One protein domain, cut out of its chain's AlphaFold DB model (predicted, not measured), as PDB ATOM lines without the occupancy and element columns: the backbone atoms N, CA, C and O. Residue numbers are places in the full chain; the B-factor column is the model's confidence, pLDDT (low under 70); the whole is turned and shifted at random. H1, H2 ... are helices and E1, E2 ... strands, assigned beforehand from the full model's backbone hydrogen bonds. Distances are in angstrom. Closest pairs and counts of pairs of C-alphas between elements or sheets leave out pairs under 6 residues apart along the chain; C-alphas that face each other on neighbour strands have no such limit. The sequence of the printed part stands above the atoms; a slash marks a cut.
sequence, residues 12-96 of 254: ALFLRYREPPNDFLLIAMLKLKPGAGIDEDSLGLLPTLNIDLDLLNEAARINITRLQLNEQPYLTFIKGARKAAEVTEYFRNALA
ATOM      1  N   ALA A  12     102.416  96.012  80.767       86.19
ATOM      2  CA  ALA A  12     103.653  95.242  80.764       86.19
ATOM      3  C   ALA A  12     104.354  95.395  79.406       86.19
ATOM      4  O   ALA A  12     103.840  94.959  78.376       86.19
ATOM      5  N   LEU A  13     105.534  96.010  79.408       87.19
ATOM      6  CA  LEU A  13     106.418  96.090  78.255       87.19
ATOM      7  C   LEU A  13     107.397  94.917  78.286       87.19
ATOM      8  O   LEU A  13     108.148  94.755  79.248       87.19
ATOM      9  N   PHE A  14     107.432  94.158  77.194       92.12
ATOM     10  CA  PHE A  14     108.459  93.161  76.917       92.12
ATOM     11  C   PHE A  14     109.282  93.641  75.729       92.12
ATOM     12  O   PHE A  14     108.761  93.798  74.626       92.12
ATOM     13  N   LEU A  15     110.570  93.876  75.952       93.44
ATOM     14  CA  LEU A  15     111.491  94.349  74.927       93.44
ATOM     15  C   LEU A  15     112.699  93.420  74.877       93.44
ATOM     16  O   LEU A  15     113.509  93.403  75.802       93.44
ATOM     17  N   ARG A  16     112.842  92.668  73.785       95.94
ATOM     18  CA  ARG A  16     114.080  91.945  73.493       95.94
ATOM     19  C   ARG A  16     114.991  92.833  72.665       95.94
ATOM     20  O   ARG A  16     114.555  93.393  71.662       95.94
ATOM     21  N   TYR A  17     116.241  92.950  73.072       95.81
ATOM     22  CA  TYR A  17     117.216  93.773  72.377       95.81
ATOM     23  C   TYR A  17     118.610  93.157  72.498       95.81
ATOM     24  O   TYR A  17     118.882  92.359  73.393       95.81
ATOM     25  N   ARG A  18     119.507  93.537  71.587       94.38
ATOM     26  CA  ARG A  18     120.880  93.031  71.557       94.38
ATOM     27  C   ARG A  18     121.855  94.154  71.885       94.38
ATOM     28  O   ARG A  18     121.856  95.185  71.222       94.38
ATOM     29  N   GLU A  19     122.707  93.913  72.868       91.62
ATOM     30  CA  GLU A  19     123.897  94.711  73.175       91.62
ATOM     31  C   GLU A  19     125.085  93.752  72.984       91.62
ATOM     32  O   GLU A  19     125.448  93.040  73.928       91.62
ATOM     33  N   PRO A  20     125.633  93.629  71.754       91.00
ATOM     34  CA  PRO A  20     126.637  92.618  71.440       91.00
ATOM     35  C   PRO A  20     127.800  92.609  72.447       91.00
ATOM     36  O   PRO A  20     128.303  93.676  72.802       91.00
ATOM     37  N   PRO A  21     128.232  91.423  72.918       91.81
ATOM     38  CA  PRO A  21     127.859  90.091  72.425       91.81
ATOM     39  C   PRO A  21     126.572  89.504  73.038       91.81
ATOM     40  O   PRO A  21     126.214  88.373  72.725       91.81
ATOM     41  N   ASN A  22     125.877  90.236  73.908       93.31
ATOM     42  CA  ASN A  22     124.783  89.712  74.719       93.31
ATOM     43  C   ASN A  22     123.396  90.012  74.127       93.31
ATOM     44  O   ASN A  22     123.148  91.056  73.518       93.31
ATOM     45  N   ASP A  23     122.470  89.092  74.367       96.06
ATOM     46  CA  ASP A  23     121.044  89.230  74.087       96.06
ATOM     47  C   ASP A  23     120.279  89.428  75.399       96.06
ATOM     48  O   ASP A  23     120.544  88.750  76.396       96.06
ATOM     49  N   PHE A  24     119.337  90.364  75.410       94.81
ATOM     50  CA  PHE A  24     118.638  90.793  76.612       94.81
ATOM     51  C   PHE A  24     117.127  90.800  76.413       94.81
ATOM     52  O   PHE A  24     116.623  91.159  75.354       94.81
ATOM     53  N   LEU A  25     116.398  90.475  77.479       94.88
ATOM     54  CA  LEU A  25     114.970  90.729  77.624       94.88
ATOM     55  C   LEU A  25     114.761  91.724  78.765       94.88
ATOM     56  O   LEU A  25     115.086  91.440  79.916       94.88
ATOM     57  N   LEU A  26     114.210  92.888  78.450       90.81
ATOM     58  CA  LEU A  26     113.697  93.841  79.421       90.81
ATOM     59  C   LEU A  26     112.205  93.583  79.628       90.81
ATOM     60  O   LEU A  26     111.436  93.528  78.670       90.81
ATOM     61  N   ILE A  27     111.813  93.460  80.890       90.44
ATOM     62  CA  ILE A  27     110.425  93.410  81.337       90.44
ATOM     63  C   ILE A  27     110.216  94.636  82.216       90.44
ATOM     64  O   ILE A  27     110.929  94.791  83.205       90.44
ATOM     65  N   ALA A  28     109.272  95.505  81.873       86.56
ATOM     66  CA  ALA A  28     108.982  96.714  82.639       86.56
ATOM     67  C   ALA A  28     107.476  96.925  82.790       86.56
ATOM     68  O   ALA A  28     106.719  96.700  81.848       86.56
ATOM     69  N   MET A  29     107.042  97.396  83.954       84.75
ATOM     70  CA  MET A  29     105.680  97.878  84.156       84.75
ATOM     71  C   MET A  29     105.631  99.377  83.880       84.75
ATOM     72  O   MET A  29     106.235 100.184  84.585       84.75
ATOM     73  N   LEU A  30     104.911  99.752  82.828       83.31
ATOM     74  CA  LEU A  30     104.663 101.137  82.464       83.31
ATOM     75  C   LEU A  30     103.384 101.610  83.145       83.31
ATOM     76  O   LEU A  30     102.291 101.106  82.874       83.31
ATOM     77  N   LYS A  31     103.523 102.606  84.014       81.19
ATOM     78  CA  LYS A  31     102.393 103.279  84.652       81.19
ATOM     79  C   LYS A  31     102.144 104.612  83.980       81.19
ATOM     80  O   LYS A  31     103.083 105.289  83.575       81.19
ATOM     81  N   LEU A  32     100.873 104.968  83.860       80.38
ATOM     82  CA  LEU A  32     100.468 106.261  83.335       80.38
ATOM     83  C   LEU A  32     100.130 107.191  84.496       80.38
ATOM     84  O   LEU A  32      99.478 106.776  85.456       80.38
ATOM     85  N   LYS A  33     100.543 108.450  84.384       83.50
ATOM     86  CA  LYS A  33     100.102 109.545  85.240       83.50
ATOM     87  C   LYS A  33      99.347 110.581  84.410       83.50
ATOM     88  O   LYS A  33      99.751 110.851  83.274       83.50
ATOM     89  N   PRO A  34      98.275 111.177  84.953       81.44
ATOM     90  CA  PRO A  34      97.670 112.351  84.349       81.44
ATOM     91  C   PRO A  34      98.712 113.461  84.198       81.44
ATOM     92  O   PRO A  34      99.556 113.667  85.071       81.44
ATOM     93  N   GLY A  35      98.637 114.179  83.090       82.25
ATOM     94  CA  GLY A  35      99.433 115.357  82.803       82.25
ATOM     95  C   GLY A  35      98.602 116.414  82.094       82.25
ATOM     96  O   GLY A  35      97.414 116.225  81.825       82.25
ATOM     97  N   ALA A  36      99.250 117.533  81.798       83.44
ATOM     98  CA  ALA A  36      98.702 118.570  80.944       83.44
ATOM     99  C   ALA A  36      99.659 118.783  79.767       83.44
ATOM    100  O   ALA A  36     100.860 118.964  79.972       83.44
ATOM    101  N   GLY A  37      99.134 118.696  78.550       84.00
ATOM    102  CA  GLY A  37      99.796 119.143  77.327       84.00
ATOM    103  C   GLY A  37      99.295 120.527  76.928       84.00
ATOM    104  O   GLY A  37      98.270 120.986  77.435       84.00
ATOM    105  N   ILE A  38     100.015 121.181  76.021       88.31
ATOM    106  CA  ILE A  38      99.579 122.428  75.387       88.31
ATOM    107  C   ILE A  38      99.210 122.088  73.946       88.31
ATOM    108  O   ILE A  38     100.004 121.459  73.249       88.31
ATOM    109  N   ASP A  39      98.006 122.464  73.538       86.25
ATOM    110  CA  ASP A  39      97.554 122.358  72.154       86.25
ATOM    111  C   ASP A  39      98.304 123.366  71.271       86.25
ATOM    112  O   ASP A  39      98.374 124.546  71.618       86.25
ATOM    113  N   GLU A  40      98.879 122.918  70.153       85.62
ATOM    114  CA  GLU A  40      99.737 123.772  69.316       85.62
ATOM    115  C   GLU A  40      98.961 124.918  68.645       85.62
ATOM    116  O   GLU A  40      99.511 126.007  68.485       85.62
ATOM    117  N   ASP A  41      97.681 124.707  68.325       86.50
ATOM    118  CA  ASP A  41      96.858 125.681  67.600       86.50
ATOM    119  C   ASP A  41      96.140 126.664  68.537       86.50
ATOM    120  O   ASP A  41      96.130 127.875  68.308       86.50
ATOM    121  N   SER A  42      95.520 126.156  69.603       89.62
ATOM    122  CA  SER A  42      94.713 126.963  70.530       89.62
ATOM    123  C   SER A  42      95.483 127.463  71.754       89.62
ATOM    124  O   SER A  42      94.955 128.292  72.498       89.62
ATOM    125  N   LEU A  43      96.703 126.957  71.991       84.19
ATOM    126  CA  LEU A  43      97.493 127.161  73.216       84.19
ATOM    127  C   LEU A  43      96.739 126.783  74.507       84.19
ATOM    128  O   LEU A  43      97.112 127.195  75.608       84.19
ATOM    129  N   GLY A  44      95.668 125.995  74.382       85.44
ATOM    130  CA  GLY A  44      94.866 125.508  75.494       85.44
ATOM    131  C   GLY A  44      95.537 124.352  76.236       85.44
ATOM    132  O   GLY A  44      96.345 123.611  75.675       85.44
ATOM    133  N   LEU A  45      95.177 124.173  77.511       85.69
ATOM    134  CA  LEU A  45      95.600 123.005  78.286       85.69
ATOM    135  C   LEU A  45      94.741 121.793  77.922       85.69
ATOM    136  O   LEU A  45      93.522 121.815  78.096       85.69
ATOM    137  N   LEU A  46      95.389 120.713  77.489       84.94
ATOM    138  CA  LEU A  46      94.749 119.431  77.215       84.94
ATOM    139  C   LEU A  46      95.140 118.401  78.278       84.94
ATOM    140  O   LEU A  46      96.327 118.275  78.594       84.94
ATOM    141  N   PRO A  47      94.188 117.626  78.824       80.62
ATOM    142  CA  PRO A  47      94.528 116.496  79.672       80.62
ATOM    143  C   PRO A  47      95.301 115.459  78.849       80.62
ATOM    144  O   PRO A  47      94.844 115.013  77.799       80.62
ATOM    145  N   THR A  48      96.473 115.062  79.336       83.81
ATOM    146  CA  THR A  48      97.317 114.036  78.712       83.81
ATOM    147  C   THR A  48      97.564 112.879  79.671       83.81
ATOM    148  O   THR A  48      97.410 112.998  80.887       83.81
ATOM    149  N   LEU A  49      97.936 111.726  79.121       78.94
ATOM    150  CA  LEU A  49      98.404 110.569  79.880       78.94
ATOM    151  C   LEU A  49      99.882 110.372  79.563       78.94
ATOM    152  O   LEU A  49     100.239 110.044  78.435       78.94
ATOM    153  N   ASN A  50     100.733 110.570  80.564       80.00
ATOM    154  CA  ASN A  50     102.180 110.471  80.422       80.00
ATOM    155  C   ASN A  50     102.695 109.208  81.107       80.00
ATOM    156  O   ASN A  50     102.176 108.812  82.148       80.00
ATOM    157  N   ILE A  51     103.753 108.603  80.566       80.19
ATOM    158  CA  ILE A  51     104.454 107.517  81.258       80.19
ATOM    159  C   ILE A  51     105.107 108.095  82.514       80.19
ATOM    160  O   ILE A  51     105.863 109.068  82.455       80.19
ATOM    161  N   ASP A  52     104.820 107.491  83.661       78.50
ATOM    162  CA  ASP A  52     105.421 107.886  84.920       78.50
ATOM    163  C   ASP A  52     106.830 107.302  85.054       78.50
ATOM    164  O   ASP A  52     107.036 106.213  85.591       78.50
ATOM    165  N   LEU A  53     107.816 108.045  84.551       73.06
ATOM    166  CA  LEU A  53     109.229 107.666  84.621       73.06
ATOM    167  C   LEU A  53     109.740 107.521  86.066       73.06
ATOM    168  O   LEU A  53     110.703 106.788  86.295       73.06
ATOM    169  N   ASP A  54     109.078 108.146  87.047       69.50
ATOM    170  CA  ASP A  54     109.422 108.008  88.467       69.50
ATOM    171  C   ASP A  54     109.072 106.612  89.018       69.50
ATOM    172  O   ASP A  54     109.674 106.159  89.997       69.50
ATOM    173  N   LEU A  55     108.129 105.916  88.368       67.56
ATOM    174  CA  LEU A  55     107.676 104.559  88.685       67.56
ATOM    175  C   LEU A  55     108.222 103.495  87.715       67.56
ATOM    176  O   LEU A  55     107.826 102.334  87.784       67.56
ATOM    177  N   LEU A  56     109.188 103.846  86.857       69.75
ATOM    178  CA  LEU A  56     109.862 102.901  85.949       69.75
ATOM    179  C   LEU A  56     110.802 101.915  86.681       69.75
ATOM    180  O   LEU A  56     111.547 101.152  86.069       69.75
ATOM    181  N   ASN A  57     110.805 101.933  88.011       64.88
ATOM    182  CA  ASN A  57     111.594 101.048  88.861       64.88
ATOM    183  C   ASN A  57     110.996  99.637  89.008       64.88
ATOM    184  O   ASN A  57     111.617  98.767  89.618       64.88
ATOM    185  N   GLU A  58     109.818  99.395  88.438       78.25
ATOM    186  CA  GLU A  58     109.221  98.070  88.254       78.25
ATOM    187  C   GLU A  58     109.727  97.431  86.956       78.25
ATOM    188  O   GLU A  58     108.966  97.138  86.036       78.25
ATOM    189  N   ALA A  59     111.044  97.262  86.859       82.44
ATOM    190  CA  ALA A  59     111.663  96.701  85.674       82.44
ATOM    191  C   ALA A  59     112.783  95.721  86.015       82.44
ATOM    192  O   ALA A  59     113.552  95.902  86.964       82.44
ATOM    193  N   ALA A  60     112.878  94.671  85.210       87.44
ATOM    194  CA  ALA A  60     113.897  93.647  85.286       87.44
ATOM    195  C   ALA A  60     114.500  93.414  83.909       87.44
ATOM    196  O   ALA A  60     113.804  93.354  82.898       87.44
ATOM    197  N   ARG A  61     115.813  93.242  83.886       88.81
ATOM    198  CA  ARG A  61     116.579  92.872  82.710       88.81
ATOM    199  C   ARG A  61     117.110  91.459  82.890       88.81
ATOM    200  O   ARG A  61     117.789  91.172  83.875       88.81
ATOM    201  N   ILE A  62     116.820  90.605  81.921       91.56
ATOM    202  CA  ILE A  62     117.318  89.240  81.813       91.56
ATOM    203  C   ILE A  62     118.375  89.224  80.710       91.56
ATOM    204  O   ILE A  62     118.067  89.521  79.560       91.56
ATOM    205  N   ASN A  63     119.616  88.887  81.045       91.94
ATOM    206  CA  ASN A  63     120.643  88.536  80.071       91.94
ATOM    207  C   ASN A  63     120.390  87.092  79.613       91.94
ATOM    208  O   ASN A  63     120.683  86.140  80.337       91.94
ATOM    209  N   ILE A  64     119.814  86.940  78.421       94.38
ATOM    210  CA  ILE A  64     119.451  85.644  77.839       94.38
ATOM    211  C   ILE A  64     120.709  84.823  77.561       94.38
ATOM    212  O   ILE A  64     120.722  83.625  77.833       94.38
ATOM    213  N   THR A  65     121.773  85.459  77.066       93.81
ATOM    214  CA  THR A  65     123.049  84.790  76.784       93.81
ATOM    215  C   THR A  65     123.610  84.135  78.045       93.81
ATOM    216  O   THR A  65     123.914  82.947  78.043       93.81
ATOM    217  N   ARG A  66     123.663  84.870  79.161       90.50
ATOM    218  CA  ARG A  66     124.111  84.331  80.454       90.50
ATOM    219  C   ARG A  66     123.170  83.266  80.998       90.50
ATOM    220  O   ARG A  66     123.643  82.253  81.495       90.50
ATOM    221  N   LEU A  67     121.856  83.457  80.870       90.00
ATOM    222  CA  LEU A  67     120.870  82.453  81.277       90.00
ATOM    223  C   LEU A  67     121.090  81.121  80.543       90.00
ATOM    224  O   LEU A  67     121.077  80.069  81.175       90.00
ATOM    225  N   GLN A  68     121.340  81.160  79.232       92.38
ATOM    226  CA  GLN A  68     121.624  79.969  78.422       92.38
ATOM    227  C   GLN A  68     122.931  79.274  78.824       92.38
ATOM    228  O   GLN A  68     123.013  78.051  78.767       92.38
ATOM    229  N   LEU A  69     123.927  80.044  79.260       90.56
ATOM    230  CA  LEU A  69     125.197  79.536  79.783       90.56
ATOM    231  C   LEU A  69     125.129  79.148  81.270       90.56
ATOM    232  O   LEU A  69     126.128  78.713  81.836       90.56
ATOM    233  N   ASN A  70     123.965  79.300  81.912       82.19
ATOM    234  CA  ASN A  70     123.770  79.124  83.352       82.19
ATOM    235  C   ASN A  70     124.714  79.997  84.211       82.19
ATOM    236  O   ASN A  70     125.168  79.601  85.286       82.19
ATOM    237  N   GLU A  71     125.011  81.208  83.738       80.69
ATOM    238  CA  GLU A  71     125.886  82.170  84.403       80.69
ATOM    239  C   GLU A  71     125.092  83.214  85.194       80.69
ATOM    240  O   GLU A  71     124.228  83.912  84.663       80.69
ATOM    241  N   GLN A  72     125.436  83.384  86.471       80.25
ATOM    242  CA  GLN A  72     124.865  84.427  87.326       80.25
ATOM    243  C   GLN A  72     125.726  85.703  87.339       80.25
ATOM    244  O   GLN A  72     126.942  85.599  87.180       80.25
ATOM    245  N   PRO A  73     125.140  86.894  87.582       80.94
ATOM    246  CA  PRO A  73     123.702  87.154  87.596       80.94
ATOM    247  C   PRO A  73     123.165  87.325  86.166       80.94
ATOM    248  O   PRO A  73     123.621  88.203  85.426       80.94
ATOM    249  N   TYR A  74     122.163  86.531  85.779       85.38
ATOM    250  CA  TYR A  74     121.440  86.748  84.517       85.38
ATOM    251  C   TYR A  74     120.208  87.641  84.690       85.38
ATOM    252  O   TYR A  74     119.793  88.280  83.733       85.38
ATOM    253  N   LEU A  75     119.626  87.727  85.890       86.38
ATOM    254  CA  LEU A  75     118.451  88.549  86.193       86.38
ATOM    255  C   LEU A  75     118.862  89.737  87.068       86.38
ATOM    256  O   LEU A  75     119.410  89.565  88.152       86.38
ATOM    257  N   THR A  76     118.595  90.956  86.609       81.62
ATOM    258  CA  THR A  76     118.902  92.193  87.340       81.62
ATOM    259  C   THR A  76     117.679  93.095  87.397       81.62
ATOM    260  O   THR A  76     117.031  93.320  86.382       81.62
ATOM    261  N   PHE A  77     117.389  93.668  88.564       81.19
ATOM    262  CA  PHE A  77     116.318  94.654  88.730       81.19
ATOM    263  C   PHE A  77     116.857  96.075  88.559       81.19
ATOM    264  O   PHE A  77     117.919  96.412  89.096       81.19
ATOM    265  N   ILE A  78     116.124  96.911  87.828       77.88
ATOM    266  CA  ILE A  78     116.461  98.322  87.638       77.88
ATOM    267  C   ILE A  78     116.101  99.074  88.920       77.88
ATOM    268  O   ILE A  78     114.966  99.039  89.390       77.88
ATOM    269  N   LYS A  79     117.084  99.750  89.519       68.62
ATOM    270  CA  LYS A  79     116.849 100.572  90.712       68.62
ATOM    271  C   LYS A  79     116.234 101.908  90.301       68.62
ATOM    272  O   LYS A  79     116.808 102.621  89.486       68.62
ATOM    273  N   GLY A  80     115.111 102.260  90.919       63.16
ATOM    274  CA  GLY A  80     114.542 103.606  90.836       63.16
ATOM    275  C   GLY A  80     115.333 104.641  91.628       63.16
ATOM    276  O   GLY A  80     116.077 104.299  92.549       63.16
ATOM    277  N   ALA A  81     115.105 105.919  91.318       56.56
ATOM    278  CA  ALA A  81     115.702 107.056  92.023       56.56
ATOM    279  C   ALA A  81     115.261 107.169  93.500       56.56
ATOM    280  O   ALA A  81     115.961 107.775  94.311       56.56
ATOM    281  N   ARG A  82     114.125 106.567  93.880       55.69
ATOM    282  CA  ARG A  82     113.625 106.537  95.265       55.69
ATOM    283  C   ARG A  82     113.675 105.127  95.851       55.69
ATOM    284  O   ARG A  82     113.417 104.142  95.162       55.69
ATOM    285  N   LYS A  83     113.949 105.045  97.161       50.47
ATOM    286  CA  LYS A  83     113.832 103.837  98.001       50.47
ATOM    287  C   LYS A  83     112.362 103.391  98.135       50.47
ATOM    288  O   LYS A  83     111.817 103.377  99.230       50.47
ATOM    289  N   ALA A  84     111.701 103.026  97.045       51.34
ATOM    290  CA  ALA A  84     110.396 102.371  97.095       51.34
ATOM    291  C   ALA A  84     110.610 100.852  97.195       51.34
ATOM    292  O   ALA A  84     110.353 100.116  96.247       51.34
ATOM    293  N   ALA A  85     111.159 100.392  98.327       53.53
ATOM    294  CA  ALA A  85     111.480  98.977  98.554       53.53
ATOM    295  C   ALA A  85     110.260  98.051  98.368       53.53
ATOM    296  O   ALA A  85     110.408  96.926  97.891       53.53
ATOM    297  N   GLU A  86     109.066  98.558  98.686       53.09
ATOM    298  CA  GLU A  86     107.795  97.827  98.608       53.09
ATOM    299  C   GLU A  86     107.351  97.550  97.166       53.09
ATOM    300  O   GLU A  86     106.865  96.466  96.851       53.09
ATOM    301  N   VAL A  87     107.575  98.502  96.259       54.50
ATOM    302  CA  VAL A  87     107.169  98.400  94.851       54.50
ATOM    303  C   VAL A  87     107.993  97.337  94.104       54.50
ATOM    304  O   VAL A  87     107.497  96.638  93.227       54.50
ATOM    305  N   THR A  88     109.242  97.124  94.518       65.12
ATOM    306  CA  THR A  88     110.125  96.106  93.933       65.12
ATOM    307  C   THR A  88     109.778  94.680  94.387       65.12
ATOM    308  O   THR A  88     110.210  93.721  93.755       65.12
ATOM    309  N   GLU A  89     109.054  94.478  95.492       70.50
ATOM    310  CA  GLU A  89     108.792  93.134  96.038       70.50
ATOM    311  C   GLU A  89     107.739  92.352  95.248       70.50
ATOM    312  O   GLU A  89     108.011  91.225  94.836       70.50
ATOM    313  N   TYR A  90     106.581  92.948  94.955       72.31
ATOM    314  CA  TYR A  90     105.546  92.247  94.186       72.31
ATOM    315  C   TYR A  90     106.052  91.874  92.780       72.31
ATOM    316  O   TYR A  90     105.778  90.781  92.292       72.31
ATOM    317  N   PHE A  91     106.832  92.760  92.147       75.75
ATOM    318  CA  PHE A  91     107.383  92.534  90.813       75.75
ATOM    319  C   PHE A  91     108.467  91.443  90.825       75.75
ATOM    320  O   PHE A  91     108.502  90.595  89.933       75.75
ATOM    321  N   ARG A  92     109.297  91.384  91.879       76.25
ATOM    322  CA  ARG A  92     110.213  90.252  92.122       76.25
ATOM    323  C   ARG A  92     109.452  88.934  92.258       76.25
ATOM    324  O   ARG A  92     109.841  87.953  91.627       76.25
ATOM    325  N   ASN A  93     108.358  88.932  93.018       75.81
ATOM    326  CA  ASN A  93     107.513  87.752  93.205       75.81
ATOM    327  C   ASN A  93     106.847  87.310  91.894       75.81
ATOM    328  O   ASN A  93     106.817  86.117  91.606       75.81
ATOM    329  N   ALA A  94     106.378  88.251  91.068       73.75
ATOM    330  CA  ALA A  94     105.785  87.963  89.760       73.75
ATOM    331  C   ALA A  94     106.775  87.291  88.791       73.75
ATOM    332  O   ALA A  94     106.379  86.446  87.994       73.75
ATOM    333  N   LEU A  95     108.065  87.620  88.891       79.25
ATOM    334  CA  LEU A  95     109.137  86.970  88.129       79.25
ATOM    335  C   LEU A  95     109.699  85.714  88.817       79.25
ATOM    336  O   LEU A  95     110.735  85.206  88.395       79.25
ATOM    337  N   ALA A  96     109.058  85.239  89.892       72.94
ATOM    338  CA  ALA A  96     109.522  84.134  90.729       72.94
ATOM    339  C   ALA A  96     110.979  84.297  91.220       72.94
ATOM    340  O   ALA A  96     111.686  83.321  91.474       72.94
TER     341      ALA A  96
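This is residues 12 to 96 of the 254 residues of the protein "Nucleoid-associated protein NdpA" of plant metagenome (UniProt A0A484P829). A twisted sheet of four strands, E1, E2, E5 and E6, makes one end of the domain, and the two-stranded hairpin E3 and E4 reaches away from it as a long arm. E2 runs on into E3 at 79 degrees, the short helix H1 follows E5 at the sheet's end far from the arm, and H2 only grazes the sheet. The printed part has 85 residues, with named elements in the order E1, E2, E3, E4, E5, H1, E6, H2; the larger sheet has the order E1, E2, E5, E6, and both sheets are antiparallel. The class is mixed, helices and strands. The whole is loose, with a radius of gyration of the C-alphas of 17.1 A, and elongated, spanning 57 by 31 by 19 A.

E1, residues 12 to 19, is an edge strand and forms a hairpin with E2, residues 22 to 30; N 15 and O 26 are 2.9 A apart, within hydrogen-bond range. E3, residues 32 to 38, meets E2 only through their link of 1 residue. E3 forms a hairpin with E4, residues 45 to 51, at 144 degrees between directions; N 35 and O 48 are 2.8 A apart. E5, residues 59 to 63, is apart from E4 and is the antiparallel neighbour of E2 at 167 degrees, with N 27 and O 60 2.8 A apart. H1, residues 64 to 68, is on the larger sheet at a height of 5.6 A, but over none of its strands, only just: 2 of its C-alphas fall on E2. Its closest C-alphas to E2 are Ile 64 and Phe 24, 5.4 A apart. E6, residues 75 to 77, is the other edge strand, antiparallel to E5, with N 61 and O 76 2.8 A apart. H2, residues 87 to 94, only grazes this sheet with residues 88 to 92; its closest C-alpha to E5 is Phe 91, 7.9 A from that of Ala 59. In H1 every O i to N i+4 pair is within hydrogen-bond range; in H2, 3 of 4 are.

E1 begins at C-alpha 12 (103.653, 95.242, 80.764) and is 21.6 A long; E2 is 24.4 A. E3 measures 18.0 A and E4, beginning at C-alpha 45 (95.600, 123.005, 78.286), 18.1 A. E5 is 13.4 A, H1 6.1 A and E6 6.9 A. H2, 11.7 A, ends at C-alpha 94 (105.785, 87.963, 89.760).

The two C-alphas farthest apart are those of Ser 42 and Asn 70, at 57.4 A. The printed part has no cut and no long link. Mean pLDDT of the printed part is 81.1; residues 54 to 57 and 79 to 88 are under 70.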